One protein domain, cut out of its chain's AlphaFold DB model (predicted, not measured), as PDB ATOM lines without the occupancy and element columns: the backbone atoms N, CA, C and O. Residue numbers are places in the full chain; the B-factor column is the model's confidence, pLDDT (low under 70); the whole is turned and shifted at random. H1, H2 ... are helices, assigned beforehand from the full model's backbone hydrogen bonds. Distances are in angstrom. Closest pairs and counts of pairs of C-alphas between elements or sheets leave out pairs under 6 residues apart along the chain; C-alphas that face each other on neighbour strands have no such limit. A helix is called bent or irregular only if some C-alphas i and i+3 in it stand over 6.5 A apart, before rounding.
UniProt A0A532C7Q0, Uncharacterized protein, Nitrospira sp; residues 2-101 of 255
ATOM      1  N   LYS A   2     281.267 296.651 241.944       78.94
ATOM      2  CA  LYS A   2     279.870 296.430 241.490       78.94
ATOM      3  C   LYS A   2     279.286 295.044 241.854       78.94
ATOM      4  O   LYS A   2     278.139 294.970 242.275       78.94
ATOM      5  N   ASN A   3     280.095 293.979 241.818       83.44
ATOM      6  CA  ASN A   3     279.660 292.616 242.172       83.44
ATOM      7  C   ASN A   3     279.414 292.373 243.674       83.44
ATOM      8  O   ASN A   3     278.721 291.425 244.027       83.44
ATOM      9  N   LEU A   4     279.984 293.185 244.570       86.44
ATOM     10  CA  LEU A   4     279.739 293.051 246.014       86.44
ATOM     11  C   LEU A   4     278.418 293.714 246.408       86.44
ATOM     12  O   LEU A   4     277.654 293.150 247.186       86.44
ATOM     13  N   LEU A   5     278.124 294.876 245.818       89.31
ATOM     14  CA  LEU A   5     276.868 295.594 246.037       89.31
ATOM     15  C   LEU A   5     275.657 294.785 245.561       89.31
ATOM     16  O   LEU A   5     274.669 294.711 246.286       89.31
ATOM     17  N   SER A   6     275.747 294.119 244.404       83.81
ATOM     18  CA  SER A   6     274.660 293.262 243.907       83.81
ATOM     19  C   SER A   6     274.406 292.058 244.816       83.81
ATOM     20  O   SER A   6     273.257 291.748 245.125       83.81
ATOM     21  N   ARG A   7     275.469 291.421 245.324       85.25
ATOM     22  CA  ARG A   7     275.362 290.320 246.296       85.25
ATOM     23  C   ARG A   7     274.748 290.783 247.620       85.25
ATOM     24  O   ARG A   7     273.901 290.089 248.166       85.25
ATOM     25  N   LEU A   8     275.127 291.956 248.126       86.88
ATOM     26  CA  LEU A   8     274.539 292.519 249.349       86.88
ATOM     27  C   LEU A   8     273.065 292.895 249.169       86.88
ATOM     28  O   LEU A   8     272.254 292.609 250.047       86.88
ATOM     29  N   GLN A   9     272.703 293.501 248.037       85.75
ATOM     30  CA  GLN A   9     271.307 293.816 247.723       85.75
ATOM     31  C   GLN A   9     270.455 292.552 247.624       85.75
ATOM     32  O   GLN A   9     269.341 292.536 248.144       85.75
ATOM     33  N   PHE A  10     271.000 291.487 247.037       82.75
ATOM     34  CA  PHE A  10     270.367 290.175 247.008       82.75
ATOM     35  C   PHE A  10     270.090 289.645 248.418       82.75
ATOM     36  O   PHE A  10     268.947 289.331 248.732       82.75
ATOM     37  N   TRP A  11     271.098 289.616 249.297       82.00
ATOM     38  CA  TRP A  11     270.926 289.145 250.678       82.00
ATOM     39  C   TRP A  11     269.940 289.996 251.470       82.00
ATOM     40  O   TRP A  11     269.114 289.464 252.210       82.00
ATOM     41  N   LYS A  12     269.981 291.315 251.275       84.50
ATOM     42  CA  LYS A  12     269.021 292.236 251.878       84.50
ATOM     43  C   LYS A  12     267.600 291.939 251.394       84.50
ATOM     44  O   LYS A  12     266.702 291.838 252.217       84.50
ATOM     45  N   ALA A  13     267.385 291.764 250.092       81.44
ATOM     46  CA  ALA A  13     266.064 291.446 249.553       81.44
ATOM     47  C   ALA A  13     265.558 290.072 250.031       81.44
ATOM     48  O   ALA A  13     264.400 289.956 250.430       81.44
ATOM     49  N   ALA A  14     266.439 289.067 250.051       78.94
ATOM     50  CA  ALA A  14     266.138 287.702 250.477       78.94
ATOM     51  C   ALA A  14     265.720 287.625 251.951       78.94
ATOM     52  O   ALA A  14     264.705 287.021 252.292       78.94
ATOM     53  N   LEU A  15     266.517 288.241 252.830       83.44
ATOM     54  CA  LEU A  15     266.404 288.049 254.274       83.44
ATOM     55  C   LEU A  15     265.533 289.106 254.948       83.44
ATOM     56  O   LEU A  15     264.857 288.795 255.922       83.44
ATOM     57  N   TRP A  16     265.523 290.351 254.461       85.50
ATOM     58  CA  TRP A  16     264.900 291.448 255.206       85.50
ATOM     59  C   TRP A  16     263.377 291.346 255.216       85.50
ATOM     60  O   TRP A  16     262.762 291.409 256.274       85.50
ATOM     61  N   GLY A  17     262.754 291.136 254.053       81.44
ATOM     62  CA  GLY A  17     261.294 291.098 253.957       81.44
ATOM     63  C   GLY A  17     260.679 289.940 254.747       81.44
ATOM     64  O   GLY A  17     259.684 290.123 255.441       81.44
ATOM     65  N   PHE A  18     261.279 288.753 254.658       81.88
ATOM     66  CA  PHE A  18     260.775 287.560 255.337       81.88
ATOM     67  C   PHE A  18     261.223 287.485 256.798       81.88
ATOM     68  O   PHE A  18     260.406 287.215 257.677       81.88
ATOM     69  N   GLY A  19     262.488 287.813 257.074       83.62
ATOM     70  CA  GLY A  19     263.031 287.860 258.426       83.62
ATOM     71  C   GLY A  19     262.235 288.807 259.315       83.62
ATOM     72  O   GLY A  19     261.799 288.396 260.382       83.62
ATOM     73  N   VAL A  20     261.939 290.026 258.847       87.12
ATOM     74  CA  VAL A  20     261.110 290.991 259.593       87.12
ATOM     75  C   VAL A  20     259.699 290.446 259.846       87.12
ATOM     76  O   VAL A  20     259.189 290.573 260.958       87.12
ATOM     77  N   LYS A  21     259.085 289.777 258.861       86.00
ATOM     78  CA  LYS A  21     257.746 289.176 259.005       86.00
ATOM     79  C   LYS A  21     257.682 288.049 260.033       86.00
ATOM     80  O   LYS A  21     256.614 287.850 260.594       86.00
ATOM     81  N   ILE A  22     258.776 287.326 260.274       85.94
ATOM     82  CA  ILE A  22     258.845 286.258 261.285       85.94
ATOM     83  C   ILE A  22     259.289 286.804 262.645       85.94
ATOM     84  O   ILE A  22     258.721 286.449 263.675       85.94
ATOM     85  N   LEU A  23     260.283 287.691 262.661       86.75
ATOM     86  CA  LEU A  23     260.839 288.261 263.886       86.75
ATOM     87  C   LEU A  23     259.813 289.095 264.654       86.75
ATOM     88  O   LEU A  23     259.714 288.943 265.869       86.75
ATOM     89  N   ILE A  24     259.037 289.940 263.965       90.50
ATOM     90  CA  ILE A  24     258.025 290.796 264.603       90.50
ATOM     91  C   ILE A  24     256.987 289.985 265.398       90.50
ATOM     92  O   ILE A  24     256.814 290.284 266.578       90.50
ATOM     93  N   PRO A  25     256.299 288.971 264.833       90.06
ATOM     94  CA  PRO A  25     255.300 288.216 265.582       90.06
ATOM     95  C   PRO A  25     255.918 287.378 266.698       90.06
ATOM     96  O   PRO A  25     255.349 287.341 267.785       90.06
ATOM     97  N   ILE A  26     257.089 286.764 266.488       88.19
ATOM     98  CA  ILE A  26     257.778 286.023 267.558       88.19
ATOM     99  C   ILE A  26     258.094 286.960 268.728       88.19
ATOM    100  O   ILE A  26     257.795 286.641 269.879       88.19
ATOM    101  N   TRP A  27     258.651 288.135 268.437       88.00
ATOM    102  CA  TRP A  27     258.973 289.124 269.459       88.00
ATOM    103  C   TRP A  27     257.718 289.672 270.146       88.00
ATOM    104  O   TRP A  27     257.689 289.786 271.369       88.00
ATOM    105  N   GLY A  28     256.654 289.942 269.386       89.69
ATOM    106  CA  GLY A  28     255.364 290.375 269.919       89.69
ATOM    107  C   GLY A  28     254.731 289.342 270.852       89.69
ATOM    108  O   GLY A  28     254.272 289.701 271.932       89.69
ATOM    109  N   ILE A  29     254.768 288.057 270.492       87.31
ATOM    110  CA  ILE A  29     254.267 286.961 271.337       87.31
ATOM    111  C   ILE A  29     255.079 286.870 272.631       87.31
ATOM    112  O   ILE A  29     254.494 286.767 273.708       87.31
ATOM    113  N   LEU A  30     256.411 286.953 272.548       84.94
ATOM    114  CA  LEU A  30     257.276 286.949 273.732       84.94
ATOM    115  C   LEU A  30     256.984 288.140 274.653       84.94
ATOM    116  O   LEU A  30     256.895 287.958 275.866       84.94
ATOM    117  N   GLN A  31     256.775 289.332 274.089       83.56
ATOM    118  CA  GLN A  31     256.415 290.529 274.851       83.56
ATOM    119  C   GLN A  31     255.055 290.386 275.533       83.56
ATOM    120  O   GLN A  31     254.961 290.595 276.740       83.56
ATOM    121  N   VAL A  32     254.025 289.957 274.801       86.62
ATOM    122  CA  VAL A  32     252.679 289.737 275.353       86.62
ATOM    123  C   VAL A  32     252.704 288.677 276.454       86.62
ATOM    124  O   VAL A  32     252.105 288.881 277.505       86.62
ATOM    125  N   LEU A  33     253.445 287.581 276.271       81.56
ATOM    126  CA  LEU A  33     253.621 286.564 277.311       81.56
ATOM    127  C   LEU A  33     254.327 287.125 278.547       81.56
ATOM    128  O   LEU A  33     253.908 286.845 279.671       81.56
ATOM    129  N   SER A  34     255.376 287.926 278.351       80.44
ATOM    130  CA  SER A  34     256.101 288.558 279.456       80.44
ATOM    131  C   SER A  34     255.221 289.552 280.222       80.44
ATOM    132  O   SER A  34     255.220 289.543 281.453       80.44
ATOM    133  N   PHE A  35     254.397 290.315 279.503       85.25
ATOM    134  CA  PHE A  35     253.431 291.253 280.059       85.25
ATOM    135  C   PHE A  35     252.333 290.536 280.847       85.25
ATOM    136  O   PHE A  35     252.124 290.840 282.017       85.25
ATOM    137  N   ILE A  36     251.679 289.529 280.250       81.75
ATOM    138  CA  ILE A  36     250.619 288.760 280.919       81.75
ATOM    139  C   ILE A  36     251.154 288.118 282.201       81.75
ATOM    140  O   ILE A  36     250.482 288.120 283.233       81.75
ATOM    141  N   ARG A  37     252.380 287.590 282.151       74.06
ATOM    142  CA  ARG A  37     253.027 286.997 283.319       74.06
ATOM    143  C   ARG A  37     253.290 288.025 284.420       74.06
ATOM    144  O   ARG A  37     253.039 287.713 285.581       74.06
ATOM    145  N   GLY A  38     253.805 289.202 284.062       79.56
ATOM    146  CA  GLY A  38     254.108 290.272 285.013       79.56
ATOM    147  C   GLY A  38     252.861 290.844 285.684       79.56
ATOM    148  O   GLY A  38     252.867 291.048 286.894       79.56
ATOM    149  N   GLU A  39     251.791 291.034 284.914       88.75
ATOM    150  CA  GLU A  39     250.590 291.729 285.378       88.75
ATOM    151  C   GLU A  39     249.592 290.795 286.084       88.75
ATOM    152  O   GLU A  39     249.085 291.110 287.158       88.75
ATOM    153  N   PHE A  40     249.312 289.614 285.519       85.75
ATOM    154  CA  PHE A  40     248.182 288.786 285.966       85.75
ATOM    155  C   PHE A  40     248.566 287.640 286.904       85.75
ATOM    156  O   PHE A  40     247.724 287.166 287.668       85.75
ATOM    157  N   PHE A  41     249.821 287.180 286.881       80.12
ATOM    158  CA  PHE A  41     250.236 285.982 287.622       80.12
ATOM    159  C   PHE A  41     251.419 286.189 288.588       80.12
ATOM    160  O   PHE A  41     252.263 285.294 288.694       80.12
ATOM    161  N   PRO A  42     251.488 287.286 289.374       76.62
ATOM    162  CA  PRO A  42     252.615 287.498 290.283       76.62
ATOM    163  C   PRO A  42     252.704 286.425 291.383       76.62
ATOM    164  O   PRO A  42     253.803 286.040 291.772       76.62
ATOM    165  N   ARG A  43     251.564 285.888 291.852       77.00
ATOM    166  CA  ARG A  43     251.500 284.870 292.926       77.00
ATOM    167  C   ARG A  43     251.561 283.417 292.446       77.00
ATOM    168  O   ARG A  43     251.879 282.534 293.230       77.00
ATOM    169  N   TYR A  44     251.267 283.153 291.174       67.38
ATOM    170  CA  TYR A  44     251.180 281.785 290.642       67.38
ATOM    171  C   TYR A  44     252.515 281.226 290.133       67.38
ATOM    172  O   TYR A  44     252.585 280.044 289.791       67.38
ATOM    173  N   ASN A  45     253.582 282.032 290.135       65.19
ATOM    174  CA  ASN A  45     254.941 281.576 289.820       65.19
ATOM    175  C   ASN A  45     255.404 280.417 290.723       65.19
ATOM    176  O   ASN A  45     256.227 279.618 290.290       65.19
ATOM    177  N   GLU A  46     254.876 280.311 291.945       70.25
ATOM    178  CA  GLU A  46     255.241 279.248 292.891       70.25
ATOM    179  C   GLU A  46     254.466 277.939 292.664       70.25
ATOM    180  O   GLU A  46     254.958 276.871 293.013       70.25
ATOM    181  N   GLN A  47     253.272 277.994 292.061       79.50
ATOM    182  CA  GLN A  47     252.374 276.833 291.966       79.50
ATOM    183  C   GLN A  47     252.459 276.072 290.634       79.50
ATOM    184  O   GLN A  47     252.150 274.883 290.604       79.50
ATOM    185  N   TYR A  48     252.892 276.708 289.538       74.00
ATOM    186  CA  TYR A  48     252.917 276.080 288.209       74.00
ATOM    187  C   TYR A  48     254.302 276.176 287.544       74.00
ATOM    188  O   TYR A  48     254.562 277.110 286.778       74.00
ATOM    189  N   PRO A  49     255.198 275.191 287.762       65.56
ATOM    190  CA  PRO A  49     256.575 275.251 287.271       65.56
ATOM    191  C   PRO A  49     256.674 275.227 285.741       65.56
ATOM    192  O   PRO A  49     257.628 275.757 285.188       65.56
ATOM    193  N   ILE A  50     255.675 274.692 285.030       65.38
ATOM    194  CA  ILE A  50     255.703 274.584 283.561       65.38
ATOM    195  C   ILE A  50     255.697 275.967 282.889       65.38
ATOM    196  O   ILE A  50     256.413 276.189 281.915       65.38
ATOM    197  N   ILE A  51     254.959 276.933 283.444       62.69
ATOM    198  CA  ILE A  51     254.916 278.316 282.935       62.69
ATOM    199  C   ILE A  51     256.229 279.054 283.266       62.69
ATOM    200  O   ILE A  51     256.630 279.994 282.572       62.69
ATOM    201  N   ALA A  52     256.964 278.592 284.284       61.59
ATOM    202  CA  ALA A  52     258.264 279.138 284.651       61.59
ATOM    203  C   ALA A  52     259.407 278.712 283.709       61.59
ATOM    204  O   ALA A  52     260.413 279.421 283.658       61.59
ATOM    205  N   ILE A  53     259.245 277.636 282.927       62.06
ATOM    206  CA  ILE A  53     260.310 277.056 282.084       62.06
ATOM    207  C   ILE A  53     260.704 277.966 280.911       62.06
ATOM    208  O   ILE A  53     261.875 278.016 280.544       62.06
ATOM    209  N   ILE A  54     259.764 278.720 280.333       63.25
ATOM    210  CA  ILE A  54     260.008 279.453 279.077       63.25
ATOM    211  C   ILE A  54     261.135 280.507 279.195       63.25
ATOM    212  O   ILE A  54     262.026 280.499 278.349       63.25
ATOM    213  N   PRO A  55     261.193 281.383 280.219       61.62
ATOM    214  CA  PRO A  55     262.324 282.304 280.370       61.62
ATOM    215  C   PRO A  55     263.561 281.687 281.038       61.62
ATOM    216  O   PRO A  55     264.596 282.344 281.081       61.62
ATOM    217  N   GLN A  56     263.484 280.452 281.548       67.88
ATOM    218  CA  GLN A  56     264.621 279.756 282.167       67.88
ATOM    219  C   GLN A  56     265.325 278.790 281.213       67.88
ATOM    220  O   GLN A  56     266.185 278.020 281.643       67.88
ATOM    221  N   LEU A  57     264.983 278.825 279.921       73.81
ATOM    222  CA  LEU A  57     265.724 278.076 278.919       73.81
ATOM    223  C   LEU A  57     267.216 278.419 279.051       73.81
ATOM    224  O   LEU A  57     267.584 279.596 278.968       73.81
ATOM    225  N   PRO A  58     268.081 277.415 279.281       82.94
ATOM    226  CA  PRO A  58     269.513 277.648 279.357       82.94
ATOM    227  C   PRO A  58     269.988 278.304 278.058       82.94
ATOM    228  O   PRO A  58     269.393 278.109 276.997       82.94
ATOM    229  N   TRP A  59     271.063 279.091 278.129       84.75
ATOM    230  CA  TRP A  59     271.538 279.917 277.009       84.75
ATOM    231  C   TRP A  59     271.694 279.135 275.689       84.75
ATOM    232  O   TRP A  59     271.421 279.674 274.619       84.75
ATOM    233  N   TRP A  60     272.053 277.845 275.750       88.25
ATOM    234  CA  TRP A  60     272.161 276.976 274.577       88.25
ATOM    235  C   TRP A  60     270.814 276.729 273.881       88.25
ATOM    236  O   TRP A  60     270.771 276.628 272.658       88.25
ATOM    237  N   GLY A  61     269.703 276.684 274.621       85.94
ATOM    238  CA  GLY A  61     268.365 276.505 274.057       85.94
ATOM    239  C   GLY A  61     267.941 277.704 273.211       85.94
ATOM    240  O   GLY A  61     267.403 277.532 272.117       85.94
ATOM    241  N   TRP A  62     268.282 278.916 273.657       82.19
ATOM    242  CA  TRP A  62     268.105 280.133 272.863       82.19
ATOM    243  C   TRP A  62     268.957 280.117 271.595       82.19
ATOM    244  O   TRP A  62     268.456 280.467 270.529       82.19
ATOM    245  N   VAL A  63     270.214 279.670 271.682       89.88
ATOM    246  CA  VAL A  63     271.089 279.532 270.503       89.88
ATOM    247  C   VAL A  63     270.488 278.559 269.485       89.88
ATOM    248  O   VAL A  63     270.427 278.891 268.302       89.88
ATOM    249  N   ILE A  64     269.986 277.399 269.923       92.69
ATOM    250  CA  ILE A  64     269.335 276.421 269.034       92.69
ATOM    251  C   ILE A  64     268.061 277.002 268.406       92.69
ATOM    252  O   ILE A  64     267.851 276.846 267.201       92.69
ATOM    253  N   ALA A  65     267.229 277.699 269.184       86.56
ATOM    254  CA  ALA A  65     266.015 278.332 268.673       86.56
ATOM    255  C   ALA A  65     266.336 279.388 267.601       86.56
ATOM    256  O   ALA A  65     265.751 279.370 266.517       86.56
ATOM    257  N   TRP A  66     267.322 280.251 267.858       87.44
ATOM    258  CA  TRP A  66     267.787 281.246 266.892       87.44
ATOM    259  C   TRP A  66     268.367 280.612 265.632       87.44
ATOM    260  O   TRP A  66     268.045 281.049 264.529       87.44
ATOM    261  N   LEU A  67     269.174 279.563 265.779       93.81
ATOM    262  CA  LEU A  67     269.760 278.841 264.653       93.81
ATOM    263  C   LEU A  67     268.681 278.161 263.798       93.81
ATOM    264  O   LEU A  67     268.752 278.204 262.572       93.81
ATOM    265  N   THR A  68     267.642 277.617 264.432       92.19
ATOM    266  CA  THR A  68     266.484 277.027 263.744       92.19
ATOM    267  C   THR A  68     265.699 278.085 262.967       92.19
ATOM    268  O   THR A  68     265.417 277.892 261.786       92.19
ATOM    269  N   ILE A  69     265.398 279.237 263.584       88.19
ATOM    270  CA  ILE A  69     264.728 280.358 262.901       88.19
ATOM    271  C   ILE A  69     265.571 280.836 261.715       88.19
ATOM    272  O   ILE A  69     265.049 281.030 260.618       88.19
ATOM    273  N   PHE A  70     266.881 280.993 261.918       89.19
ATOM    274  CA  PHE A  70     267.807 281.417 260.874       89.19
ATOM    275  C   PHE A  70     267.818 280.439 259.694       89.19
ATOM    276  O   PHE A  70     267.721 280.870 258.545       89.19
ATOM    277  N   LEU A  71     267.863 279.133 259.969       93.44
ATOM    278  CA  LEU A  71     267.827 278.087 258.947       93.44
ATOM    279  C   LEU A  71     266.535 278.145 258.118       93.44
ATOM    280  O   LEU A  71     266.598 278.104 256.890       93.44
ATOM    281  N   VAL A  72     265.377 278.288 258.772       89.38
ATOM    282  CA  VAL A  72     264.075 278.390 258.091       89.38
ATOM    283  C   VAL A  72     264.014 279.634 257.208       89.38
ATOM    284  O   VAL A  72     263.647 279.537 256.039       89.38
ATOM    285  N   VAL A  73     264.421 280.796 257.729       88.31
ATOM    286  CA  VAL A  73     264.451 282.056 256.966       88.31
ATOM    287  C   VAL A  73     265.371 281.943 255.750       88.31
ATOM    288  O   VAL A  73     265.033 282.437 254.674       88.31
ATOM    289  N   PHE A  74     266.516 281.280 255.903       88.19
ATOM    290  CA  PHE A  74     267.475 281.087 254.824       88.19
ATOM    291  C   PHE A  74     266.932 280.168 253.722       88.19
ATOM    292  O   PHE A  74     267.034 280.506 252.541       88.19
ATOM    293  N   LEU A  75     266.324 279.036 254.095       91.19
ATOM    294  CA  LEU A  75     265.727 278.086 253.150       91.19
ATOM    295  C   LEU A  75     264.553 278.707 252.384       91.19
ATOM    296  O   LEU A  75     264.534 278.660 251.155       91.19
ATOM    297  N   GLU A  76     263.618 279.346 253.087       88.31
ATOM    298  CA  GLU A  76     262.480 280.044 252.473       88.31
ATOM    299  C   GLU A  76     262.931 281.197 251.570       88.31
ATOM    300  O   GLU A  76     262.435 281.357 250.449       88.31
ATOM    301  N   GLY A  77     263.912 281.985 252.022       83.81
ATOM    302  CA  GLY A  77     264.494 283.067 251.233       83.81
ATOM    303  C   GLY A  77     265.139 282.558 249.942       83.81
ATOM    304  O   GLY A  77     264.879 283.098 248.865       83.81
ATOM    305  N   GLY A  78     265.931 281.485 250.032       86.69
ATOM    306  CA  GLY A  78     266.554 280.845 248.872       86.69
ATOM    307  C   GLY A  78     265.529 280.261 247.897       86.69
ATOM    308  O   GLY A  78     265.632 280.481 246.689       86.69
ATOM    309  N   TYR A  79     264.505 279.584 248.416       89.12
ATOM    310  CA  TYR A  79     263.449 278.970 247.613       89.12
ATOM    311  C   TYR A  79     262.642 280.000 246.809       89.12
ATOM    312  O   TYR A  79     262.440 279.835 245.605       89.12
ATOM    313  N   ARG A  80     262.243 281.114 247.433       84.81
ATOM    314  CA  ARG A  80     261.494 282.188 246.749       84.81
ATOM    315  C   ARG A  80     262.272 282.801 245.595       84.81
ATOM    316  O   ARG A  80     261.704 283.095 244.547       84.81
ATOM    317  N   ILE A  81     263.571 282.984 245.787       85.44
ATOM    318  CA  ILE A  81     264.452 283.527 244.754       85.44
ATOM    319  C   ILE A  81     264.616 282.536 243.611       85.44
ATOM    320  O   ILE A  81     264.593 282.942 242.450       85.44
ATOM    321  N   TYR A  82     264.774 281.254 243.931       87.31
ATOM    322  CA  TYR A  82     264.851 280.207 242.925       87.31
ATOM    323  C   TYR A  82     263.600 280.201 242.037       87.31
ATOM    324  O   TYR A  82     263.731 280.264 240.816       87.31
ATOM    325  N   ILE A  83     262.403 280.245 242.634       88.94
ATOM    326  CA  ILE A  83     261.141 280.345 241.884       88.94
ATOM    327  C   ILE A  83     261.100 281.615 241.028       88.94
ATOM    328  O   ILE A  83     260.774 281.545 239.846       88.94
ATOM    329  N   ALA A  84     261.456 282.773 241.594       84.25
ATOM    330  CA  ALA A  84     261.455 284.030 240.846       84.25
ATOM    331  C   ALA A  84     262.382 283.963 239.619       84.25
ATOM    332  O   ALA A  84     262.011 284.393 238.529       84.25
ATOM    333  N   LYS A  85     263.565 283.353 239.770       86.38
ATOM    334  CA  LYS A  85     264.517 283.162 238.668       86.38
ATOM    335  C   LYS A  85     264.035 282.157 237.626       86.38
ATOM    336  O   LYS A  85     264.331 282.345 236.448       86.38
ATOM    337  N   GLN A  86     263.293 281.125 238.024       90.31
ATOM    338  CA  GLN A  86     262.653 280.220 237.069       90.31
ATOM    339  C   GLN A  86     261.587 280.942 236.239       90.31
ATOM    340  O   GLN A  86     261.587 280.784 235.021       90.31
ATOM    341  N   GLY A  87     260.760 281.784 236.868       87.38
ATOM    342  CA  GLY A  87     259.760 282.591 236.162       87.38
ATOM    343  C   GLY A  87     260.384 283.539 235.134       87.38
ATOM    344  O   GLY A  87     259.953 283.571 233.986       87.38
ATOM    345  N   GLU A  88     261.461 284.243 235.503       87.31
ATOM    346  CA  GLU A  88     262.209 285.095 234.561       87.31
ATOM    347  C   GLU A  88     262.788 284.285 233.386       87.31
ATOM    348  O   GLU A  88     262.738 284.725 232.237       87.31
ATOM    349  N   ALA A  89     263.343 283.099 233.656       86.94
ATOM    350  CA  ALA A  89     263.920 282.241 232.624       86.94
ATOM    351  C   ALA A  89     262.855 281.680 231.670       86.94
ATOM    352  O   ALA A  89     263.106 281.563 230.469       86.94
ATOM    353  N   GLU A  90     261.677 281.340 232.185       84.94
ATOM    354  CA  GLU A  90     260.540 280.891 231.386       84.94
ATOM    355  C   GLU A  90     259.977 282.028 230.528       84.94
ATOM    356  O   GLU A  90     259.783 281.843 229.329       84.94
ATOM    357  N   GLU A  91     259.832 283.233 231.084       84.00
ATOM    358  CA  GLU A  91     259.424 284.412 230.315       84.00
ATOM    359  C   GLU A  91     260.430 284.731 229.198       84.00
ATOM    360  O   GLU A  91     260.043 284.981 228.055       84.00
ATOM    361  N   LEU A  92     261.731 284.665 229.492       85.38
ATOM    362  CA  LEU A  92     262.788 284.813 228.490       85.38
ATOM    363  C   LEU A  92     262.698 283.738 227.406       85.38
ATOM    364  O   LEU A  92     262.844 284.059 226.229       85.38
ATOM    365  N   ARG A  93     262.423 282.482 227.774       81.06
ATOM    366  CA  ARG A  93     262.208 281.399 226.804       81.06
ATOM    367  C   ARG A  93     260.992 281.658 225.926       81.06
ATOM    368  O   ARG A  93     261.098 281.468 224.722       81.06
ATOM    369  N   LEU A  94     259.880 282.125 226.490       77.19
ATOM    370  CA  LEU A  94     258.680 282.471 225.726       77.19
ATOM    371  C   LEU A  94     258.930 283.652 224.785       77.19
ATOM    372  O   LEU A  94     258.537 283.598 223.623       77.19
ATOM    373  N   ARG A  95     259.643 284.690 225.239       74.62
ATOM    374  CA  ARG A  95     260.036 285.823 224.385       74.62
ATOM    375  C   ARG A  95     260.971 285.389 223.260       74.62
ATOM    376  O   ARG A  95     260.783 285.814 222.126       74.62
ATOM    377  N   LEU A  96     261.954 284.537 223.551       77.88
ATOM    378  CA  LEU A  96     262.849 283.987 222.533       77.88
ATOM    379  C   LEU A  96     262.093 283.101 221.543       77.88
ATOM    380  O   LEU A  96     262.312 283.237 220.346       77.88
ATOM    381  N   ALA A  97     261.170 282.264 222.018       69.94
ATOM    382  CA  ALA A  97     260.312 281.458 221.159       69.94
ATOM    383  C   ALA A  97     259.444 282.343 220.251       69.94
ATOM    384  O   ALA A  97     259.381 282.087 219.058       69.94
ATOM    385  N   ALA A  98     258.858 283.424 220.777       64.06
ATOM    386  CA  ALA A  98     258.071 284.376 219.990       64.06
ATOM    387  C   ALA A  98     258.909 285.121 218.931       64.06
ATOM    388  O   ALA A  98     258.413 285.404 217.843       64.06
ATOM    389  N   ILE A  99     260.178 285.423 219.228       66.19
ATOM    390  CA  ILE A  99     261.118 286.029 218.268       66.19
ATOM    391  C   ILE A  99     261.570 285.007 217.214       66.19
ATOM    392  O   ILE A  99     261.758 285.369 216.056       66.19
ATOM    393  N   GLN A 100     261.758 283.742 217.603       63.38
ATOM    394  CA  GLN A 100     262.194 282.667 216.707       63.38
ATOM    395  C   GLN A 100     261.061 282.105 215.845       63.38
ATOM    396  O   GLN A 100     261.329 281.554 214.781       63.38
ATOM    397  N   THR A 101     259.798 282.237 216.257       56.03
ATOM    398  CA  THR A 101     258.677 281.890 215.384       56.03
ATOM    399  C   THR A 101     258.589 282.913 214.251       56.03
ATOM    400  O   THR A 101     258.404 284.098 214.535       56.03
TER     401      THR A 101
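What this domain is: This is residues 2 to 101 of the 255 residues of an uncharacterized protein of Nitrospira sp (UniProt A0A532C7Q0). One long helix, H3, is crossed near its middle by the bend of a second helix, H1; from there H1b and H3 spread apart, and a link with short H2 joins their ends. The 100 printed residues include three named helices, H1, H2, H3, in chain order. The class is all helix, extended, radius of gyration of the C-alphas 22.4 A, spans 78 by 26 by 18 A.

Where its parts are: H3, residues 59 to 100, runs 61.1 A from C-alpha 59 at (271.538, 279.917, 277.009) to C-alpha 100 at (262.194, 282.667, 216.707). H1, residues 2 to 40, one helix by its hydrogen bonds, is bent: C-alphas 14 and 17 are 6.9 A apart. Its arms are H1a, residues 2 to 14, 18.6 A, and H1b, residues 17 to 40, 34.7 A. H2 is residues 49 to 52, 5.0 A.

How they stand to each other: H1a and H1b each only just touch H3, with 3 pairs of C-alphas within 8 A; the closest are Ala 14 and Gly 77, 5.0 A, and Gly 19 and Val 73, 6.2 A. H1b and H3 run opposite ways at a shallow tilt of 30 degrees. H2 is apart from H3. In H3 every O i to N i+4 pair is within hydrogen-bond range, in H1a 8 of 9, in H1b 19 of 20; H2 is too short for one.

The domain as a whole: The printed part has no cut, and both links are short. pLDDT is under 70 at residues 44 to 45, 49 to 56 and 97 to 101.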